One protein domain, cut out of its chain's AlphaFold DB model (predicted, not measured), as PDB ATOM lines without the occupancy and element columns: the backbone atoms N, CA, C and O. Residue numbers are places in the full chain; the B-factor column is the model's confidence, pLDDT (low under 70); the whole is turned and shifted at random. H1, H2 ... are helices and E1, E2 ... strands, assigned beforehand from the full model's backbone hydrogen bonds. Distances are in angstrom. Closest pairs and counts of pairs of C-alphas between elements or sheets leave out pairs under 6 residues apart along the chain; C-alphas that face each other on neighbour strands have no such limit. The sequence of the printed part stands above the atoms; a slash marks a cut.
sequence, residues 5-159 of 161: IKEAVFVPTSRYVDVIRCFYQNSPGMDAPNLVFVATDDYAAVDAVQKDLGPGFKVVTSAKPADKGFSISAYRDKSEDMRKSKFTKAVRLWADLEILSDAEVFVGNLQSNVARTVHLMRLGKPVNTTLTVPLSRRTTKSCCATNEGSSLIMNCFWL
ATOM      1  N   ILE A   5      41.469   9.456  30.733       46.41
ATOM      2  CA  ILE A   5      41.970   8.681  29.577       46.41
ATOM      3  C   ILE A   5      41.587   7.192  29.702       46.41
ATOM      4  O   ILE A   5      41.599   6.473  28.706       46.41
ATOM      5  N   LYS A   6      41.215   6.720  30.902       50.41
ATOM      6  CA  LYS A   6      40.847   5.318  31.136       50.41
ATOM      7  C   LYS A   6      39.351   5.012  31.022       50.41
ATOM      8  O   LYS A   6      39.025   3.846  30.845       50.41
ATOM      9  N   GLU A   7      38.461   6.001  31.114       55.25
ATOM     10  CA  GLU A   7      37.012   5.739  31.216       55.25
ATOM     11  C   GLU A   7      36.227   6.029  29.929       55.25
ATOM     12  O   GLU A   7      35.224   5.370  29.673       55.25
ATOM     13  N   ALA A   8      36.679   6.968  29.091       62.72
ATOM     14  CA  ALA A   8      36.040   7.252  27.808       62.72
ATOM     15  C   ALA A   8      37.059   7.747  26.777       62.72
ATOM     16  O   ALA A   8      37.935   8.561  27.077       62.72
ATOM     17  N   VAL A   9      36.929   7.272  25.537       75.69
ATOM     18  CA  VAL A   9      37.754   7.738  24.417       75.69
ATOM     19  C   VAL A   9      37.453   9.216  24.159       75.69
ATOM     20  O   VAL A   9      36.292   9.618  24.077       75.69
ATOM     21  N   PHE A  10      38.500  10.035  24.019       83.62
ATOM     22  CA  PHE A  10      38.343  11.439  23.645       83.62
ATOM     23  C   PHE A  10      37.710  11.555  22.253       83.62
ATOM     24  O   PHE A  10      38.228  11.006  21.278       83.62
ATOM     25  N   VAL A  11      36.615  12.311  22.158       85.69
ATOM     26  CA  VAL A  11      35.921  12.602  20.901       85.69
ATOM     27  C   VAL A  11      36.014  14.106  20.638       85.69
ATOM     28  O   VAL A  11      35.512  14.880  21.454       85.69
ATOM     29  N   PRO A  12      36.634  14.548  19.529       90.00
ATOM     30  CA  PRO A  12      36.752  15.971  19.233       90.00
ATOM     31  C   PRO A  12      35.386  16.590  18.906       90.00
ATOM     32  O   PRO A  12      34.543  15.948  18.277       90.00
ATOM     33  N   THR A  13      35.186  17.853  19.295       93.31
ATOM     34  CA  THR A  13      33.927  18.607  19.123       93.31
ATOM     35  C   THR A  13      33.441  18.641  17.678       93.31
ATOM     36  O   THR A  13      32.246  18.492  17.432       93.31
ATOM     37  N   SER A  14      34.362  18.730  16.715       91.50
ATOM     38  CA  SER A  14      34.047  18.710  15.283       91.50
ATOM     39  C   SER A  14      33.234  17.484  14.862       91.50
ATOM     40  O   SER A  14      32.389  17.583  13.981       91.50
ATOM     41  N   ARG A  15      33.391  16.338  15.539       89.00
ATOM     42  CA  ARG A  15      32.591  15.135  15.256       89.00
ATOM     43  C   ARG A  15      31.135  15.271  15.662       89.00
ATOM     44  O   ARG A  15      30.273  14.738  14.973       89.00
ATOM     45  N   TYR A  16      30.859  15.970  16.757       90.88
ATOM     46  CA  TYR A  16      29.487  16.268  17.160       90.88
ATOM     47  C   TYR A  16      28.835  17.185  16.121       90.88
ATOM     48  O   TYR A  16      27.709  16.932  15.701       90.88
ATOM     49  N   VAL A  17      29.574  18.187  15.636       91.56
ATOM     50  CA  VAL A  17      29.117  19.100  14.576       91.56
ATOM     51  C   VAL A  17      28.870  18.366  13.256       91.56
ATOM     52  O   VAL A  17      27.840  18.593  12.622       91.56
ATOM     53  N   ASP A  18      29.758  17.449  12.861       87.69
ATOM     54  CA  ASP A  18      29.577  16.610  11.670       87.69
ATOM     55  C   ASP A  18      28.287  15.779  11.760       87.69
ATOM     56  O   ASP A  18      27.540  15.694  10.786       87.69
ATOM     57  N   VAL A  19      28.000  15.192  12.929       87.00
ATOM     58  CA  VAL A  19      26.775  14.406  13.157       87.00
ATOM     59  C   VAL A  19      25.527  15.281  13.055       87.00
ATOM     60  O   VAL A  19      24.580  14.886  12.379       87.00
ATOM     61  N   ILE A  20      25.540  16.477  13.656       88.56
ATOM     62  CA  ILE A  20      24.434  17.442  13.551       88.56
ATOM     63  C   ILE A  20      24.176  17.786  12.079       88.56
ATOM     64  O   ILE A  20      23.050  17.664  11.602       88.56
ATOM     65  N   ARG A  21      25.219  18.165  11.332       86.50
ATOM     66  CA  ARG A  21      25.100  18.520   9.906       86.50
ATOM     67  C   ARG A  21      24.569  17.368   9.068       86.50
ATOM     68  O   ARG A  21      23.640  17.561   8.291       86.50
ATOM     69  N   CYS A  22      25.145  16.183   9.248       82.62
ATOM     70  CA  CYS A  22      24.750  14.987   8.521       82.62
ATOM     71  C   CYS A  22      23.278  14.643   8.778       82.62
ATOM     72  O   CYS A  22      22.556  14.337   7.834       82.62
ATOM     73  N   PHE A  23      22.809  14.747  10.024       84.50
ATOM     74  CA  PHE A  23      21.416  14.466  10.363       84.50
ATOM     75  C   PHE A  23      20.442  15.363   9.593       84.50
ATOM     76  O   PHE A  23      19.574  14.843   8.894       84.50
ATOM     77  N   TYR A  24      20.613  16.686   9.648       82.75
ATOM     78  CA  TYR A  24      19.688  17.615   8.983       82.75
ATOM     79  C   TYR A  24      19.816  17.601   7.455       82.75
ATOM     80  O   TYR A  24      18.819  17.752   6.758       82.75
ATOM     81  N   GLN A  25      21.008  17.336   6.907       81.19
ATOM     82  CA  GLN A  25      21.178  17.146   5.459       81.19
ATOM     83  C   GLN A  25      20.437  15.911   4.925       81.19
ATOM     84  O   GLN A  25      20.036  15.902   3.764       81.19
ATOM     85  N   ASN A  26      20.260  14.880   5.756       77.31
ATOM     86  CA  ASN A  26      19.645  13.605   5.372       77.31
ATOM     87  C   ASN A  26      18.236  13.405   5.955       77.31
ATOM     88  O   ASN A  26      17.713  12.294   5.894       77.31
ATOM     89  N   SER A  27      17.617  14.448   6.516       77.88
ATOM     90  CA  SER A  27      16.283  14.385   7.127       77.88
ATOM     91  C   SER A  27      15.297  15.287   6.374       77.88
ATOM     92  O   SER A  27      15.099  16.438   6.764       77.88
ATOM     93  N   PRO A  28      14.669  14.800   5.283       78.31
ATOM     94  CA  PRO A  28      13.717  15.588   4.508       78.31
ATOM     95  C   PRO A  28      12.567  16.090   5.388       78.31
ATOM     96  O   PRO A  28      11.942  15.306   6.099       78.31
ATOM     97  N   GLY A  29      12.274  17.390   5.321       82.12
ATOM     98  CA  GLY A  29      11.191  18.012   6.090       82.12
ATOM     99  C   GLY A  29      11.553  18.425   7.521       82.12
ATOM    100  O   GLY A  29      10.670  18.900   8.229       82.12
ATOM    101  N   MET A  30      12.813  18.278   7.943       81.12
ATOM    102  CA  MET A  30      13.328  18.883   9.176       81.12
ATOM    103  C   MET A  30      14.279  20.034   8.846       81.12
ATOM    104  O   MET A  30      15.317  19.832   8.214       81.12
ATOM    105  N   ASP A  31      13.945  21.234   9.313       85.12
ATOM    106  CA  ASP A  31      14.835  22.386   9.215       85.12
ATOM    107  C   ASP A  31      15.967  22.286  10.243       85.12
ATOM    108  O   ASP A  31      15.789  21.791  11.358       85.12
ATOM    109  N   ALA A  32      17.152  22.781   9.876       83.06
ATOM    110  CA  ALA A  32      18.257  22.873  10.819       83.06
ATOM    111  C   ALA A  32      17.883  23.815  11.982       83.06
ATOM    112  O   ALA A  32      17.351  24.906  11.746       83.06
ATOM    113  N   PRO A  33      18.185  23.445  13.237       85.44
ATOM    114  CA  PRO A  33      17.773  24.211  14.391       85.44
ATOM    115  C   PRO A  33      18.586  25.495  14.443       85.44
ATOM    116  O   PRO A  33      19.791  25.505  14.200       85.44
ATOM    117  N   ASN A  34      17.945  26.581  14.849       89.19
ATOM    118  CA  ASN A  34      18.649  27.825  15.140       89.19
ATOM    119  C   ASN A  34      19.280  27.830  16.544       89.19
ATOM    120  O   ASN A  34      20.049  28.740  16.852       89.19
ATOM    121  N   LEU A  35      18.976  26.842  17.397       96.25
ATOM    122  CA  LEU A  35      19.423  26.755  18.787       96.25
ATOM    123  C   LEU A  35      20.066  25.394  19.077       96.25
ATOM    124  O   LEU A  35      19.465  24.352  18.834       96.25
ATOM    125  N   VAL A  36      21.270  25.405  19.650       96.81
ATOM    126  CA  VAL A  36      21.993  24.197  20.077       96.81
ATOM    127  C   VAL A  36      22.406  24.352  21.533       96.81
ATOM    128  O   VAL A  36      23.155  25.266  21.876       96.81
ATOM    129  N   PHE A  37      21.943  23.450  22.398       98.06
ATOM    130  CA  PHE A  37      22.402  23.389  23.783       98.06
ATOM    131  C   PHE A  37      23.607  22.459  23.923       98.06
ATOM    132  O   PHE A  37      23.565  21.308  23.493       98.06
ATOM    133  N   VAL A  38      24.682  22.959  24.536       97.75
ATOM    134  CA  VAL A  38      25.916  22.206  24.784       97.75
ATOM    135  C   VAL A  38      26.122  22.059  26.287       97.75
ATOM    136  O   VAL A  38      26.452  23.025  26.978       97.75
ATOM    137  N   ALA A  39      25.976  20.831  26.783       96.94
ATOM    138  CA  ALA A  39      26.356  20.463  28.142       96.94
ATOM    139  C   ALA A  39      27.810  19.975  28.163       96.94
ATOM    140  O   ALA A  39      28.145  18.957  27.552       96.94
ATOM    141  N   THR A  40      28.681  20.704  28.853       94.31
ATOM    142  CA  THR A  40      30.113  20.401  28.963       94.31
ATOM    143  C   THR A  40      30.669  20.974  30.261       94.31
ATOM    144  O   THR A  40      30.169  21.975  30.770       94.31
ATOM    145  N   ASP A  41      31.708  20.342  30.804       91.75
ATOM    146  CA  ASP A  41      32.483  20.881  31.925       91.75
ATOM    147  C   ASP A  41      33.618  21.819  31.467       91.75
ATOM    148  O   ASP A  41      34.284  22.424  32.308       91.75
ATOM    149  N   ASP A  42      33.835  21.947  30.155       92.94
ATOM    150  CA  ASP A  42      34.882  22.755  29.522       92.94
ATOM    151  C   ASP A  42      34.281  23.783  28.553       92.94
ATOM    152  O   ASP A  42      33.708  23.419  27.520       92.94
ATOM    153  N   TYR A  43      34.438  25.073  28.868       95.88
ATOM    154  CA  TYR A  43      33.904  26.160  28.048       95.88
ATOM    155  C   TYR A  43      34.608  26.284  26.691       95.88
ATOM    156  O   TYR A  43      33.978  26.674  25.709       95.88
ATOM    157  N   ALA A  44      35.876  25.872  26.581       95.88
ATOM    158  CA  ALA A  44      36.584  25.898  25.299       95.88
ATOM    159  C   ALA A  44      35.908  24.991  24.253       95.88
ATOM    160  O   ALA A  44      35.941  25.281  23.055       95.88
ATOM    161  N   ALA A  45      35.241  23.919  24.696       95.56
ATOM    162  CA  ALA A  45      34.444  23.068  23.821       95.56
ATOM    163  C   ALA A  45      33.214  23.804  23.257       95.56
ATOM    164  O   ALA A  45      32.838  23.563  22.111       95.56
ATOM    165  N   VAL A  46      32.614  24.719  24.025       97.06
ATOM    166  CA  VAL A  46      31.470  25.541  23.591       97.06
ATOM    167  C   VAL A  46      31.899  26.490  22.478       97.06
ATOM    168  O   VAL A  46      31.258  26.523  21.427       97.06
ATOM    169  N   ASP A  47      33.017  27.193  22.670       96.88
ATOM    170  CA  ASP A  47      33.575  28.099  21.660       96.88
ATOM    171  C   ASP A  47      33.926  27.347  20.369       96.88
ATOM    172  O   ASP A  47      33.627  27.814  19.265       96.88
ATOM    173  N   ALA A  48      34.511  26.150  20.495       97.06
ATOM    174  CA  ALA A  48      34.817  25.297  19.353       97.06
ATOM    175  C   ALA A  48      33.547  24.879  18.595       97.06
ATOM    176  O   ALA A  48      33.502  25.008  17.374       97.06
ATOM    177  N   VAL A  49      32.495  24.442  19.299       96.88
ATOM    178  CA  VAL A  49      31.213  24.067  18.675       96.88
ATOM    179  C   VAL A  49      30.546  25.266  17.997       96.88
ATOM    180  O   VAL A  49      30.102  25.140  16.858       96.88
ATOM    181  N   GLN A  50      30.504  26.434  18.646       96.50
ATOM    182  CA  GLN A  50      29.917  27.651  18.071       96.50
ATOM    183  C   GLN A  50      30.648  28.088  16.799       96.50
ATOM    184  O   GLN A  50      30.005  28.437  15.804       96.50
ATOM    185  N   LYS A  51      31.984  28.049  16.817       96.69
ATOM    186  CA  LYS A  51      32.809  28.346  15.644       96.69
ATOM    187  C   LYS A  51      32.554  27.342  14.521       96.69
ATOM    188  O   LYS A  51      32.365  27.750  13.377       96.69
ATOM    189  N   ASP A  52      32.550  26.054  14.848       96.19
ATOM    190  CA  ASP A  52      32.445  24.983  13.862       96.19
ATOM    191  C   ASP A  52      31.051  24.906  13.238       96.19
ATOM    192  O   ASP A  52      30.971  24.624  12.047       96.19
ATOM    193  N   LEU A  53      29.967  25.177  13.981       93.62
ATOM    194  CA  LEU A  53      28.593  25.229  13.455       93.62
ATOM    195  C   LEU A  53      28.385  26.400  12.486       93.62
ATOM    196  O   LEU A  53      27.739  26.230  11.447       93.62
ATOM    197  N   GLY A  54      28.979  27.555  12.792       93.25
ATOM    198  CA  GLY A  54      28.854  28.781  12.011       93.25
ATOM    199  C   GLY A  54      27.720  29.706  12.485       93.25
ATOM    200  O   GLY A  54      27.003  29.397  13.437       93.25
ATOM    201  N   PRO A  55      27.548  30.869  11.830       89.81
ATOM    202  CA  PRO A  55      26.726  31.978  12.331       89.81
ATOM    203  C   PRO A  55      25.207  31.736  12.304       89.81
ATOM    204  O   PRO A  55      24.470  32.488  12.931       89.81
ATOM    205  N   GLY A  56      24.726  30.709  11.595       88.50
ATOM    206  CA  GLY A  56      23.299  30.358  11.554       88.50
ATOM    207  C   GLY A  56      22.781  29.682  12.828       88.50
ATOM    208  O   GLY A  56      21.574  29.530  12.987       88.50
ATOM    209  N   PHE A  57      23.680  29.291  13.736       93.31
ATOM    210  CA  PHE A  57      23.350  28.589  14.970       93.31
ATOM    211  C   PHE A  57      23.659  29.459  16.186       93.31
ATOM    212  O   PHE A  57      24.742  30.039  16.300       93.31
ATOM    213  N   LYS A  58      22.734  29.479  17.143       96.19
ATOM    214  CA  LYS A  58      22.940  30.022  18.481       96.19
ATOM    215  C   LYS A  58      23.293  28.887  19.435       96.19
ATOM    216  O   LYS A  58      22.448  28.038  19.721       96.19
ATOM    217  N   VAL A  59      24.517  28.887  19.959       97.06
ATOM    218  CA  VAL A  59      24.924  27.942  21.002       97.06
ATOM    219  C   VAL A  59      24.585  28.502  22.382       97.06
ATOM    220  O   VAL A  59      24.887  29.652  22.698       97.06
ATOM    221  N   VAL A  60      23.943  27.682  23.212       97.56
ATOM    222  CA  VAL A  60      23.633  27.981  24.615       97.56
ATOM    223  C   VAL A  60      24.228  26.909  25.525       97.56
ATOM    224  O   VAL A  60      24.331  25.744  25.150       97.56
ATOM    225  N   THR A  61      24.654  27.298  26.723       97.69
ATOM    226  CA  THR A  61      25.312  26.400  27.681       97.69
ATOM    227  C   THR A  61      25.126  26.906  29.111       97.69
ATOM    228  O   THR A  61      24.912  28.101  29.328       97.69
ATOM    229  N   SER A  62      25.232  26.011  30.093       95.69
ATOM    230  CA  SER A  62      25.357  26.362  31.512       95.69
ATOM    231  C   SER A  62      26.821  26.562  31.950       95.69
ATOM    232  O   SER A  62      27.066  27.094  33.042       95.69
ATOM    233  N   ALA A  63      27.787  26.167  31.110       94.25
ATOM    234  CA  ALA A  63      29.214  26.350  31.351       94.25
ATOM    235  C   ALA A  63      29.588  27.837  31.350       94.25
ATOM    236  O   ALA A  63      29.039  28.648  30.600       94.25
ATOM    237  N   LYS A  64      30.552  28.208  32.188       94.06
ATOM    238  CA  LYS A  64      31.065  29.577  32.303       94.06
ATOM    239  C   LYS A  64      32.453  29.683  31.674       94.06
ATOM    240  O   LYS A  64      33.209  28.726  31.778       94.06
ATOM    241  N   PRO A  65      32.874  30.862  31.177       94.50
ATOM    242  CA  PRO A  65      34.217  31.058  30.610       94.50
ATOM    243  C   PRO A  65      35.393  30.652  31.516       94.50
ATOM    244  O   PRO A  65      36.499  30.422  31.040       94.50
ATOM    245  N   ALA A  66      35.176  30.577  32.833       91.81
ATOM    246  CA  ALA A  66      36.179  30.135  33.801       91.81
ATOM    247  C   ALA A  66      36.266  28.602  33.969       91.81
ATOM    248  O   ALA A  66      37.197  28.126  34.624       91.81
ATOM    249  N   ASP A  67      35.317  27.835  33.426       89.19
ATOM    250  CA  ASP A  67      35.269  26.377  33.535       89.19
ATOM    251  C   ASP A  67      36.282  25.735  32.568       89.19
ATOM    252  O   ASP A  67      36.303  26.038  31.377       89.19
ATOM    253  N   LYS A  68      37.145  24.855  33.096       87.50
ATOM    254  CA  LYS A  68      38.294  24.248  32.384       87.50
ATOM    255  C   LYS A  68      38.251  22.713  32.343       87.50
ATOM    256  O   LYS A  68      39.291  22.065  32.245       87.50
ATOM    257  N   GLY A  69      37.071  22.125  32.502       82.81
ATOM    258  CA  GLY A  69      36.897  20.683  32.625       82.81
ATOM    259  C   GLY A  69      37.089  20.147  34.047       82.81
ATOM    260  O   GLY A  69      37.467  20.847  34.993       82.81
ATOM    261  N   PHE A  70      36.783  18.862  34.214       76.62
ATOM    262  CA  PHE A  70      36.928  18.144  35.480       76.62
ATOM    263  C   PHE A  70      38.382  18.072  35.972       76.62
ATOM    264  O   PHE A  70      39.280  17.670  35.237       76.62
ATOM    265  N   SER A  71      38.571  18.338  37.268       75.31
ATOM    266  CA  SER A  71      39.833  18.157  37.989       75.31
ATOM    267  C   SER A  71      39.618  17.278  39.223       75.31
ATOM    268  O   SER A  71      38.803  17.596  40.098       75.31
ATOM    269  N   ILE A  72      40.362  16.171  39.316       72.19
ATOM    270  CA  ILE A  72      40.199  15.198  40.407       72.19
ATOM    271  C   ILE A  72      40.695  15.729  41.756       72.19
ATOM    272  O   ILE A  72      40.118  15.416  42.799       72.19
ATOM    273  N   SER A  73      41.732  16.571  41.746       72.06
ATOM    274  CA  SER A  73      42.257  17.220  42.949       72.06
ATOM    275  C   SER A  73      41.228  18.180  43.543       72.06
ATOM    276  O   SER A  73      40.969  18.120  44.744       72.06
ATOM    277  N   ALA A  74      40.550  18.967  42.702       70.50
ATOM    278  CA  ALA A  74      39.453  19.836  43.128       70.50
ATOM    279  C   ALA A  74      38.254  19.038  43.674       70.50
ATOM    280  O   ALA A  74      37.560  19.487  44.584       70.50
ATOM    281  N   TYR A  75      37.997  17.832  43.157       69.81
ATOM    282  CA  TYR A  75      36.891  17.007  43.645       69.81
ATOM    283  C   TYR A  75      37.139  16.424  45.047       69.81
ATOM    284  O   TYR A  75      36.193  16.252  45.819       69.81
ATOM    285  N   ARG A  76      38.393  16.130  45.410       78.00
ATOM    286  CA  ARG A  76      38.736  15.510  46.705       78.00
ATOM    287  C   ARG A  76      38.731  16.477  47.889       78.00
ATOM    288  O   ARG A  76      38.686  16.013  49.027       78.00
ATOM    289  N   ASP A  77      38.716  17.784  47.641       78.12
ATOM    290  CA  ASP A  77      38.617  18.793  48.695       78.12
ATOM    291  C   ASP A  77      37.287  18.659  49.470       78.12
ATOM    292  O   ASP A  77      36.212  18.465  48.882       78.12
ATOM    293  N   LYS A  78      37.369  18.696  50.804       79.06
ATOM    294  CA  LYS A  78      36.254  18.500  51.746       79.06
ATOM    295  C   LYS A  78      35.823  19.782  52.467       79.06
ATOM    296  O   LYS A  78      34.915  19.687  53.300       79.06
ATOM    297  N   SER A  79      36.436  20.928  52.163       81.25
ATOM    298  CA  SER A  79      36.070  22.232  52.730       81.25
ATOM    299  C   SER A  79      34.589  22.573  52.496       81.25
ATOM    300  O   SER A  79      33.970  22.100  51.538       81.25
ATOM    301  N   GLU A  80      33.984  23.368  53.389       78.94
ATOM    302  CA  GLU A  80      32.562  23.738  53.281       78.94
ATOM    303  C   GLU A  80      32.245  24.496  51.991       78.94
ATOM    304  O   GLU A  80      31.241  24.203  51.334       78.94
ATOM    305  N   ASP A  81      33.128  25.404  51.575       78.81
ATOM    306  CA  ASP A  81      32.993  26.131  50.312       78.81
ATOM    307  C   ASP A  81      32.984  25.172  49.118       78.81
ATOM    308  O   ASP A  81      32.159  25.292  48.203       78.81
ATOM    309  N   MET A  82      33.812  24.126  49.170       80.00
ATOM    310  CA  MET A  82      33.808  23.082  48.152       80.00
ATOM    311  C   MET A  82      32.565  22.196  48.214       80.00
ATOM    312  O   MET A  82      32.101  21.745  47.166       80.00
ATOM    313  N   ARG A  83      31.952  21.983  49.385       77.38
ATOM    314  CA  ARG A  83      30.651  21.292  49.483       77.38
ATOM    315  C   ARG A  83      29.531  22.099  48.826       77.38
ATOM    316  O   ARG A  83      28.792  21.538  48.017       77.38
ATOM    317  N   LYS A  84      29.439  23.405  49.102       79.12
ATOM    318  CA  LYS A  84      28.461  24.302  48.448       79.12
ATOM    319  C   LYS A  84      28.665  24.337  46.930       79.12
ATOM    320  O   LYS A  84      27.703  24.242  46.163       79.12
ATOM    321  N   SER A  85      29.924  24.384  46.493       84.25
ATOM    322  CA  SER A  85      30.299  24.292  45.077       84.25
ATOM    323  C   SER A  85      29.859  22.965  44.443       84.25
ATOM    324  O   SER A  85      29.239  22.970  43.379       84.25
ATOM    325  N   LYS A  86      30.086  21.824  45.110       83.94
ATOM    326  CA  LYS A  86      29.638  20.497  44.641       83.94
ATOM    327  C   LYS A  86      28.121  20.402  44.512       83.94
ATOM    328  O   LYS A  86      27.650  19.908  43.493       83.94
ATOM    329  N   PHE A  87      27.368  20.904  45.491       88.12
ATOM    330  CA  PHE A  87      25.905  20.937  45.411       88.12
ATOM    331  C   PHE A  87      25.432  21.764  44.209       88.12
ATOM    332  O   PHE A  87      24.631  21.295  43.407       88.12
ATOM    333  N   THR A  88      26.006  22.954  44.017       88.31
ATOM    334  CA  THR A  88      25.672  23.818  42.874       88.31
ATOM    335  C   THR A  88      25.977  23.130  41.541       88.31
ATOM    336  O   THR A  88      25.175  23.199  40.614       88.31
ATOM    337  N   LYS A  89      27.116  22.432  41.437       88.12
ATOM    338  CA  LYS A  89      27.475  21.641  40.250       88.12
ATOM    339  C   LYS A  89      26.503  20.486  40.008       88.12
ATOM    340  O   LYS A  89      26.150  20.244  38.862       88.12
ATOM    341  N   ALA A  90      26.043  19.812  41.063       90.81
ATOM    342  CA  ALA A  90      25.042  18.756  40.946       90.81
ATOM    343  C   ALA A  90      23.698  19.300  40.439       90.81
ATOM    344  O   ALA A  90      23.115  18.713  39.535       90.81
ATOM    345  N   VAL A  91      23.237  20.445  40.957       94.00
ATOM    346  CA  VAL A  91      22.010  21.105  40.476       94.00
ATOM    347  C   VAL A  91      22.141  21.516  39.006       94.00
ATOM    348  O   VAL A  91      21.221  21.281  38.231       94.00
ATOM    349  N   ARG A  92      23.290  22.076  38.601       93.50
ATOM    350  CA  ARG A  92      23.549  22.400  37.186       93.50
ATOM    351  C   ARG A  92      23.521  21.161  36.301       93.50
ATOM    352  O   ARG A  92      22.856  21.190  35.280       93.50
ATOM    353  N   LEU A  93      24.169  20.076  36.725       94.31
ATOM    354  CA  LEU A  93      24.139  18.817  35.983       94.31
ATOM    355  C   LEU A  93      22.703  18.306  35.808       94.31
ATOM    356  O   LEU A  93      22.348  17.890  34.715       94.31
ATOM    357  N   TRP A  94      21.867  18.362  36.848       96.19
ATOM    358  CA  TRP A  94      20.455  17.986  36.730       96.19
ATOM    359  C   TRP A  94      19.687  18.868  35.743       96.19
ATOM    360  O   TRP A  94      18.936  18.339  34.928       96.19
ATOM    361  N   ALA A  95      19.903  20.185  35.772       96.94
ATOM    362  CA  ALA A  95      19.294  21.096  34.805       96.94
ATOM    363  C   ALA A  95      19.761  20.802  33.367       96.94
ATOM    364  O   ALA A  95      18.945  20.783  32.450       96.94
ATOM    365  N   ASP A  96      21.051  20.516  33.175       97.31
ATOM    366  CA  ASP A  96      21.594  20.133  31.871       97.31
ATOM    367  C   ASP A  96      20.965  18.823  31.375       97.31
ATOM    368  O   ASP A  96      20.552  18.741  30.222       97.31
ATOM    369  N   LEU A  97      20.860  17.805  32.240       96.75
ATOM    370  CA  LEU A  97      20.232  16.520  31.913       96.75
ATOM    371  C   LEU A  97      18.776  16.696  31.473       96.75
ATOM    372  O   LEU A  97      18.376  16.094  30.477       96.75
ATOM    373  N   GLU A  98      18.015  17.541  32.171       96.81
ATOM    374  CA  GLU A  98      16.625  17.845  31.825       96.81
ATOM    375  C   GLU A  98      16.526  18.483  30.433       96.81
ATOM    376  O   GLU A  98      15.822  17.960  29.567       96.81
ATOM    377  N   ILE A  99      17.310  19.538  30.172       96.88
ATOM    378  CA  ILE A  99      17.332  20.228  28.870       96.88
ATOM    379  C   ILE A  99      17.713  19.254  27.744       96.88
ATOM    380  O   ILE A  99      17.066  19.224  26.695       96.88
ATOM    381  N   LEU A 100      18.746  18.432  27.952       96.38
ATOM    382  CA  LEU A 100      19.176  17.427  26.974       96.38
ATOM    383  C   LEU A 100      18.109  16.348  26.736       96.38
ATOM    384  O   LEU A 100      17.976  15.835  25.620       96.38
ATOM    385  N   SER A 101      17.363  15.975  27.774       95.19
ATOM    386  CA  SER A 101      16.301  14.977  27.666       95.19
ATOM    387  C   SER A 101      15.082  15.499  26.907       95.19
ATOM    388  O   SER A 101      14.469  14.743  26.154       95.19
ATOM    389  N   ASP A 102      14.772  16.791  27.004       94.56
ATOM    390  CA  ASP A 102      13.617  17.348  26.303       94.56
ATOM    391  C   ASP A 102      13.922  17.773  24.858       94.56
ATOM    392  O   ASP A 102      13.015  17.798  24.020       94.56
ATOM    393  N   ALA A 103      15.200  18.020  24.536       94.12
ATOM    394  CA  ALA A 103      15.652  18.450  23.212       94.12
ATOM    395  C   ALA A 103      15.028  17.629  22.067       94.12
ATOM    396  O   ALA A 103      14.884  16.408  22.168       94.12
ATOM    397  N   GLU A 104      14.704  18.273  20.945       91.56
ATOM    398  CA  GLU A 104      14.143  17.568  19.786       91.56
ATOM    399  C   GLU A 104      15.096  16.476  19.300       91.56
ATOM    400  O   GLU A 104      14.692  15.323  19.195       91.56
ATOM    401  N   VAL A 105      16.379  16.816  19.146       91.62
ATOM    402  CA  VAL A 105      17.467  15.894  18.804       91.62
ATOM    403  C   VAL A 105      18.551  15.964  19.874       91.62
ATOM    404  O   VAL A 105      19.015  17.042  20.241       91.62
ATOM    405  N   PHE A 106      18.989  14.802  20.349       94.06
ATOM    406  CA  PHE A 106      20.111  14.647  21.266       94.06
ATOM    407  C   PHE A 106      21.313  14.041  20.539       94.06
ATOM    408  O   PHE A 106      21.194  12.994  19.904       94.06
ATOM    409  N   VAL A 107      22.484  14.667  20.676       92.88
ATOM    410  CA  VAL A 107      23.760  14.158  20.153       92.88
ATOM    411  C   VAL A 107      24.725  13.950  21.313       92.88
ATOM    412  O   VAL A 107      25.047  14.894  22.032       92.88
ATOM    413  N   GLY A 108      25.209  12.725  21.495       91.31
ATOM    414  CA  GLY A 108      26.074  12.381  22.621       91.31
ATOM    415  C   GLY A 108      27.015  11.218  22.333       91.31
ATOM    416  O   GLY A 108      26.950  10.582  21.287       91.31
ATOM    417  N   ASN A 109      27.896  10.911  23.282       87.50
ATOM    418  CA  ASN A 109      28.684   9.679  23.274       87.50
ATOM    419  C   ASN A 109      28.105   8.716  24.316       87.50
ATOM    420  O   ASN A 109      28.269   8.963  25.510       87.50
ATOM    421  N   LEU A 110      27.466   7.620  23.889       85.25
ATOM    422  CA  LEU A 110      26.810   6.647  24.781       85.25
ATOM    423  C   LEU A 110      27.764   5.845  25.689       85.25
ATOM    424  O   LEU A 110      27.295   5.071  26.525       85.25
ATOM    425  N   GLN A 111      29.081   6.035  25.580       82.94
ATOM    426  CA  GLN A 111      30.019   5.585  26.614       82.94
ATOM    427  C   GLN A 111      30.024   6.492  27.853       82.94
ATOM    428  O   GLN A 111      30.443   6.068  28.925       82.94
ATOM    429  N   SER A 112      29.550   7.734  27.731       85.12
ATOM    430  CA  SER A 112      29.398   8.643  28.863       85.12
ATOM    431  C   SER A 112      28.155   8.293  29.676       85.12
ATOM    432  O   SER A 112      27.057   8.162  29.127       85.12
ATOM    433  N   ASN A 113      28.304   8.251  31.002       88.31
ATOM    434  CA  ASN A 113      27.173   8.114  31.922       88.31
ATOM    435  C   ASN A 113      26.131   9.219  31.707       88.31
ATOM    436  O   ASN A 113      24.945   8.926  31.723       88.31
ATOM    437  N   VAL A 114      26.556  10.456  31.415       91.38
ATOM    438  CA  VAL A 114      25.638  11.577  31.133       91.38
ATOM    439  C   VAL A 114      24.764  11.260  29.921       91.38
ATOM    440  O   VAL A 114      23.545  11.362  29.998       91.38
ATOM    441  N   ALA A 115      25.363  10.808  28.817       90.12
ATOM    442  CA  ALA A 115      24.611  10.498  27.603       90.12
ATOM    443  C   ALA A 115      23.686   9.287  27.782       90.12
ATOM    444  O   ALA A 115      22.569   9.286  27.269       90.12
ATOM    445  N   ARG A 116      24.123   8.274  28.542       87.94
ATOM    446  CA  ARG A 116      23.285   7.127  28.915       87.94
ATOM    447  C   ARG A 116      22.090   7.549  29.760       87.94
ATOM    448  O   ARG A 116      20.976   7.128  29.472       87.94
ATOM    449  N   THR A 117      22.308   8.393  30.765       92.25
ATOM    450  CA  THR A 117      21.233   8.932  31.601       92.25
ATOM    451  C   THR A 117      20.237   9.720  30.761       92.25
ATOM    452  O   THR A 117      19.048   9.437  30.841       92.25
ATOM    453  N   VAL A 118      20.702  10.621  29.889       93.06
ATOM    454  CA  VAL A 118      19.819  11.357  28.967       93.06
ATOM    455  C   VAL A 118      19.020  10.401  28.084       93.06
ATOM    456  O   VAL A 118      17.811  10.556  27.958       93.06
ATOM    457  N   HIS A 119      19.659   9.381  27.508       87.31
ATOM    458  CA  HIS A 119      18.962   8.392  26.686       87.31
ATOM    459  C   HIS A 119      17.840   7.674  27.456       87.31
ATOM    460  O   HIS A 119      16.753   7.492  26.916       87.31
ATOM    461  N   LEU A 120      18.070   7.332  28.727       88.25
ATOM    462  CA  LEU A 120      17.051   6.746  29.606       88.25
ATOM    463  C   LEU A 120      15.975   7.750  30.049       88.25
ATOM    464  O   LEU A 120      14.865   7.339  30.361       88.25
ATOM    465  N   MET A 121      16.267   9.050  30.089       92.06
ATOM    466  CA  MET A 121      15.265  10.088  30.376       92.06
ATOM    467  C   MET A 121      14.375  10.383  29.161       92.06
ATOM    468  O   MET A 121      13.237  10.812  29.312       92.06
ATOM    469  N   ARG A 122      14.853  10.087  27.949       90.00
ATOM    470  CA  ARG A 122      14.136  10.286  26.678       90.00
ATOM    471  C   ARG A 122      13.108   9.189  26.358       90.00
ATOM    472  O   ARG A 122      12.716   9.052  25.198       90.00
ATOM    473  N   LEU A 123      12.664   8.398  27.343       75.25
ATOM    474  CA  LEU A 123      11.653   7.348  27.156       75.25
ATOM    475  C   LEU A 123      10.341   7.969  26.649       75.25
ATOM    476  O   LEU A 123       9.619   8.620  27.395       75.25
ATOM    477  N   GLY A 124      10.048   7.786  25.358       74.12
ATOM    478  CA  GLY A 124       8.878   8.361  24.683       74.12
ATOM    479  C   GLY A 124       9.214   9.300  23.521       74.12
ATOM    480  O   GLY A 124       8.342   9.572  22.698       74.12
ATOM    481  N   LYS A 125      10.470   9.750  23.390       81.38
ATOM    482  CA  LYS A 125      10.936  10.454  22.183       81.38
ATOM    483  C   LYS A 125      11.252   9.428  21.073       81.38
ATOM    484  O   LYS A 125      11.678   8.310  21.382       81.38
ATOM    485  N   PRO A 126      11.078   9.769  19.782       78.12
ATOM    486  CA  PRO A 126      11.409   8.865  18.679       78.12
ATOM    487  C   PRO A 126      12.891   8.452  18.681       78.12
ATOM    488  O   PRO A 126      13.774   9.276  18.921       78.12
ATOM    489  N   VAL A 127      13.189   7.183  18.382       68.38
ATOM    490  CA  VAL A 127      14.558   6.621  18.469       68.38
ATOM    491  C   VAL A 127      15.541   7.332  17.532       68.38
ATOM    492  O   VAL A 127      16.702   7.531  17.889       68.38
ATOM    493  N   ASN A 128      15.074   7.786  16.366       71.88
ATOM    494  CA  ASN A 128      15.875   8.520  15.382       71.88
ATOM    495  C   ASN A 128      16.305   9.923  15.848       71.88
ATOM    496  O   ASN A 128      17.057  10.585  15.144       71.88
ATOM    497  N   THR A 129      15.874  10.364  17.033       78.50
ATOM    498  CA  THR A 129      16.288  11.642  17.627       78.50
ATOM    499  C   THR A 129      17.444  11.516  18.619       78.50
ATOM    500  O   THR A 129      17.867  12.512  19.197       78.50
ATOM    501  N   THR A 130      17.961  10.306  18.860       84.69
ATOM    502  CA  THR A 130      19.139  10.081  19.714       84.69
ATOM    503  C   THR A 130      20.305   9.620  18.848       84.69
ATOM    504  O   THR A 130      20.342   8.479  18.392       84.69
ATOM    505  N   LEU A 131      21.277  10.503  18.637       84.12
ATOM    506  CA  LEU A 131      22.435  10.266  17.783       84.12
ATOM    507  C   LEU A 131      23.678  10.014  18.639       84.12
ATOM    508  O   LEU A 131      24.037  10.824  19.496       84.12
ATOM    509  N   THR A 132      24.360   8.894  18.392       85.06
ATOM    510  CA  THR A 132      25.638   8.587  19.046       85.06
ATOM    511  C   THR A 132      26.813   8.981  18.160       85.06
ATOM    512  O   THR A 132      26.849   8.645  16.976       85.06
ATOM    513  N   VAL A 133      27.807   9.659  18.729       81.25
ATOM    514  CA  VAL A 133      29.047   9.987  18.018       81.25
ATOM    515  C   VAL A 133      29.989   8.774  18.043       81.25
ATOM    516  O   VAL A 133      30.327   8.300  19.130       81.25
ATOM    517  N   PRO A 134      30.418   8.240  16.882       71.31
ATOM    518  CA  PRO A 134      31.292   7.069  16.827       71.31
ATOM    519  C   PRO A 134      32.723   7.401  17.275       71.31
ATOM    520  O   PRO A 134      33.255   8.474  16.989       71.31
ATOM    521  N   LEU A 135      33.372   6.444  17.942       67.00
ATOM    522  CA  LEU A 135      34.694   6.619  18.564       67.00
ATOM    523  C   LEU A 135      35.868   6.430  17.592       67.00
ATOM    524  O   LEU A 135      36.961   6.941  17.834       67.00
ATOM    525  N   SER A 136      35.672   5.702  16.491       63.62
ATOM    526  CA  SER A 136      36.713   5.387  15.507       63.62
ATOM    527  C   SER A 136      36.294   5.780  14.083       63.62
ATOM    528  O   SER A 136      35.120   5.793  13.725       63.62
ATOM    529  N   ARG A 137      37.285   6.087  13.223       53.16
ATOM    530  CA  ARG A 137      37.082   6.283  11.767       53.16
ATOM    531  C   ARG A 137      36.796   4.980  11.020       53.16
ATOM    532  O   ARG A 137      36.270   5.018   9.916       53.16
ATOM    533  N   ARG A 138      37.212   3.848  11.589       44.69
ATOM    534  CA  ARG A 138      37.049   2.516  11.012       44.69
ATOM    535  C   ARG A 138      36.032   1.778  11.864       44.69
ATOM    536  O   ARG A 138      36.271   1.596  13.051       44.69
ATOM    537  N   THR A 139      34.930   1.401  11.225       47.00
ATOM    538  CA  THR A 139      33.878   0.512  11.729       47.00
ATOM    539  C   THR A 139      33.169   0.957  13.001       47.00
ATOM    540  O   THR A 139      33.563   0.590  14.097       47.00
ATOM    541  N   THR A 140      32.002   1.558  12.813       41.50
ATOM    542  CA  THR A 140      30.770   0.975  13.350       41.50
ATOM    543  C   THR A 140      29.703   1.200  12.290       41.50
ATOM    544  O   THR A 140      29.404   2.348  11.964       41.50
ATOM    545  N   LYS A 141      29.123   0.122  11.740       43.16
ATOM    546  CA  LYS A 141      27.726   0.192  11.296       43.16
ATOM    547  C   LYS A 141      27.003   0.919  12.425       43.16
ATOM    548  O   LYS A 141      27.113   0.459  13.560       43.16
ATOM    549  N   SER A 142      26.427   2.092  12.162       45.31
ATOM    550  CA  SER A 142      25.666   2.805  13.187       45.31
ATOM    551  C   SER A 142      24.720   1.773  13.790       45.31
ATOM    552  O   SER A 142      23.956   1.158  13.050       45.31
ATOM    553  N   CYS A 143      24.817   1.491  15.093       45.75
ATOM    554  CA  CYS A 143      23.893   0.544  15.725       45.75
ATOM    555  C   CYS A 143      22.433   0.996  15.534       45.75
ATOM    556  O   CYS A 143      21.512   0.206  15.698       45.75
ATOM    557  N   CYS A 144      22.249   2.277  15.197       44.91
ATOM    558  CA  CYS A 144      20.988   2.925  14.906       44.91
ATOM    559  C   CYS A 144      20.860   3.294  13.410       44.91
ATOM    560  O   CYS A 144      20.044   4.146  13.071       44.91
ATOM    561  N   ALA A 145      21.670   2.711  12.508       41.84
ATOM    562  CA  ALA A 145      21.410   2.781  11.073       41.84
ATOM    563  C   ALA A 145      20.102   2.040  10.839       41.84
ATOM    564  O   ALA A 145      20.058   0.809  10.803       41.84
ATOM    565  N   THR A 146      19.034   2.814  10.724       43.06
ATOM    566  CA  THR A 146      17.781   2.373  10.144       43.06
ATOM    567  C   THR A 146      18.113   1.824   8.765       43.06
ATOM    568  O   THR A 146      18.376   2.584   7.835       43.06
ATOM    569  N   ASN A 147      18.148   0.500   8.633       38.62
ATOM    570  CA  ASN A 147      17.944  -0.092   7.324       38.62
ATOM    571  C   ASN A 147      16.569   0.398   6.863       38.62
ATOM    572  O   ASN A 147      15.594   0.313   7.619       38.62
ATOM    573  N   GLU A 148      16.524   0.976   5.668       40.22
ATOM    574  CA  GLU A 148      15.298   1.407   5.008       40.22
ATOM    575  C   GLU A 148      14.252   0.284   5.115       40.22
ATOM    576  O   GLU A 148      14.430  -0.799   4.562       40.22
ATOM    577  N   GLY A 149      13.189   0.509   5.895       40.06
ATOM    578  CA  GLY A 149      12.019  -0.373   5.928       40.06
ATOM    579  C   GLY A 149      11.705  -1.138   7.218       40.06
ATOM    580  O   GLY A 149      10.662  -1.785   7.248       40.06
ATOM    581  N   SER A 150      12.492  -1.071   8.300       35.59
ATOM    582  CA  SER A 150      12.099  -1.726   9.568       35.59
ATOM    583  C   SER A 150      11.615  -0.729  10.625       35.59
ATOM    584  O   SER A 150      12.410  -0.063  11.284       35.59
ATOM    585  N   SER A 151      10.299  -0.687  10.835       31.42
ATOM    586  CA  SER A 151       9.572   0.057  11.879       31.42
ATOM    587  C   SER A 151       9.746  -0.491  13.308       31.42
ATOM    588  O   SER A 151       8.964  -0.167  14.200       31.42
ATOM    589  N   LEU A 152      10.770  -1.308  13.567       33.50
ATOM    590  CA  LEU A 152      10.980  -1.968  14.855       33.50
ATOM    591  C   LEU A 152      12.262  -1.486  15.536       33.50
ATOM    592  O   LEU A 152      13.358  -2.000  15.338       33.50
ATOM    593  N   ILE A 153      12.048  -0.438  16.330       47.31
ATOM    594  CA  ILE A 153      12.523  -0.214  17.701       47.31
ATOM    595  C   ILE A 153      13.549  -1.248  18.187       47.31
ATOM    596  O   ILE A 153      13.192  -2.354  18.586       47.31
ATOM    597  N   MET A 154      14.807  -0.830  18.314       37.66
ATOM    598  CA  MET A 154      15.684  -1.364  19.353       37.66
ATOM    599  C   MET A 154      16.402  -0.203  20.032       37.66
ATOM    600  O   MET A 154      17.092   0.582  19.388       37.66
ATOM    601  N   ASN A 155      16.212  -0.091  21.350       42.31
ATOM    602  CA  ASN A 155      17.005   0.776  22.214       42.31
ATOM    603  C   ASN A 155      18.484   0.428  22.011       42.31
ATOM    604  O   ASN A 155      18.960  -0.584  22.534       42.31
ATOM    605  N   CYS A 156      19.211   1.266  21.263       49.22
ATOM    606  CA  CYS A 156      20.637   1.084  20.973       49.22
ATOM    607  C   CYS A 156      21.487   0.947  22.256       49.22
ATOM    608  O   CYS A 156      22.610   0.449  22.200       49.22
ATOM    609  N   PHE A 157      20.934   1.324  23.418       44.56
ATOM    610  CA  PHE A 157      21.499   1.120  24.751       44.56
ATOM    611  C   PHE A 157      22.039  -0.297  25.005       44.56
ATOM    612  O   PHE A 157      23.132  -0.430  25.549       44.56
ATOM    613  N   TRP A 158      21.306  -1.344  24.605       43.88
ATOM    614  CA  TRP A 158      21.696  -2.739  24.871       43.88
ATOM    615  C   TRP A 158      22.588  -3.353  23.785       43.88
ATOM    616  O   TRP A 158      23.165  -4.413  24.005       43.88
ATOM    617  N   LEU A 159      22.697  -2.711  22.618       45.00
ATOM    618  CA  LEU A 159      23.361  -3.276  21.436       45.00
ATOM    619  C   LEU A 159      24.761  -2.710  21.169       45.00
ATOM    620  O   LEU A 159      25.496  -3.297  20.382       45.00
TER     621      LEU A 159
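This is residues 5 to 159 of the 161 residues of the protein "Hypothetical protein" of Aplanochytrium stocchinoi (UniProt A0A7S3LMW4). H1 bridges two small strand-helix-strand units, packing on H2 of the unit E1 H2 E2 and on the strand pair E3 E4 of the unit E3 H5 E4, and the long helix H4 reaches from near H3, at one end of the longest axis, to H5, which it touches with residues 97 to 101. In one unit H2 covers the strand pair E1 E2; in the other the pair E3 E4 lies between H1 and H5. The printed part has 155 residues in the order H1 E1 H2 E2 H3 H4 E3 H5 E4, with two separate two-stranded sheets, both parallel. The class is mostly helix, but under half of the residues, 73 of 155, are in named elements. The whole is compact, with a radius of gyration of the C-alphas of 16.8 A, yet elongated, spanning 57 by 37 by 32 A.

H1, residues 13 to 25, begins at C-alpha 13 (33.927, 18.607, 19.123) and is 18.7 A long. E1, residues 35 to 37, is followed by H2, residues 43 to 53, 15.6 A long, and E2, residues 58 to 60. H3, residues 72 to 76, comes before H4, residues 80 to 102, which is 33.6 A long and starts at C-alpha 80 (32.562, 23.738, 53.281). E3, residues 106 to 108, H5, residues 113 to 121 and 12.2 A long, and E4, residues 130 to 132, follow; E4 ends at C-alpha 132 (25.638, 8.587, 19.046).

H1 touches H2 with residues 13 to 17 alone, the closest C-alphas being those of Thr 13 and Val 49 at 6.1 A; they run the same way at a shallow tilt of 34.5 degrees, only just short of steep. The closest C-alphas of H1 and E3 are those of Tyr 16 and Val 107, 6.8 A apart. E1, H2 and E2 form a strand-helix-strand unit, two parallel strands with a helix between them in the chain, with a right-handed crossover; N 36 and O 58 are 2.9 A apart, within hydrogen-bond range. The closest C-alphas of H2 and E2 are those of Gln 50 and Val 59, at 5.8 A. H3 and H4 are near each other, with 7 pairs of C-alphas within 10 A. H4 touches H5 with residues 97 to 101 alone, the same way at a steep tilt of 47 degrees; the closest C-alphas, of Ser 101 and Val 118, are 5.2 A apart. E3, H5 and E4 form the second such unit, also right-handed, with N 131 and O 106 2.8 A apart, within hydrogen-bond range. H2 and H4 are apart. In the five helices every O i to N i+4 pair is within hydrogen-bond range.

The two farthest C-alphas, of Ser 79 and Gly 149, are 57.3 A apart. The printed part has no cut. The link from E2 to H3, 11 residues, is long, and residues 25 to 31, of which 25 belongs to H1, stand free. Residues 133 to 159 hold no named element. The mean pLDDT of the printed part is 80.0; it is under 70 at residues 5 to 8, 75, 127 and 135 to 159.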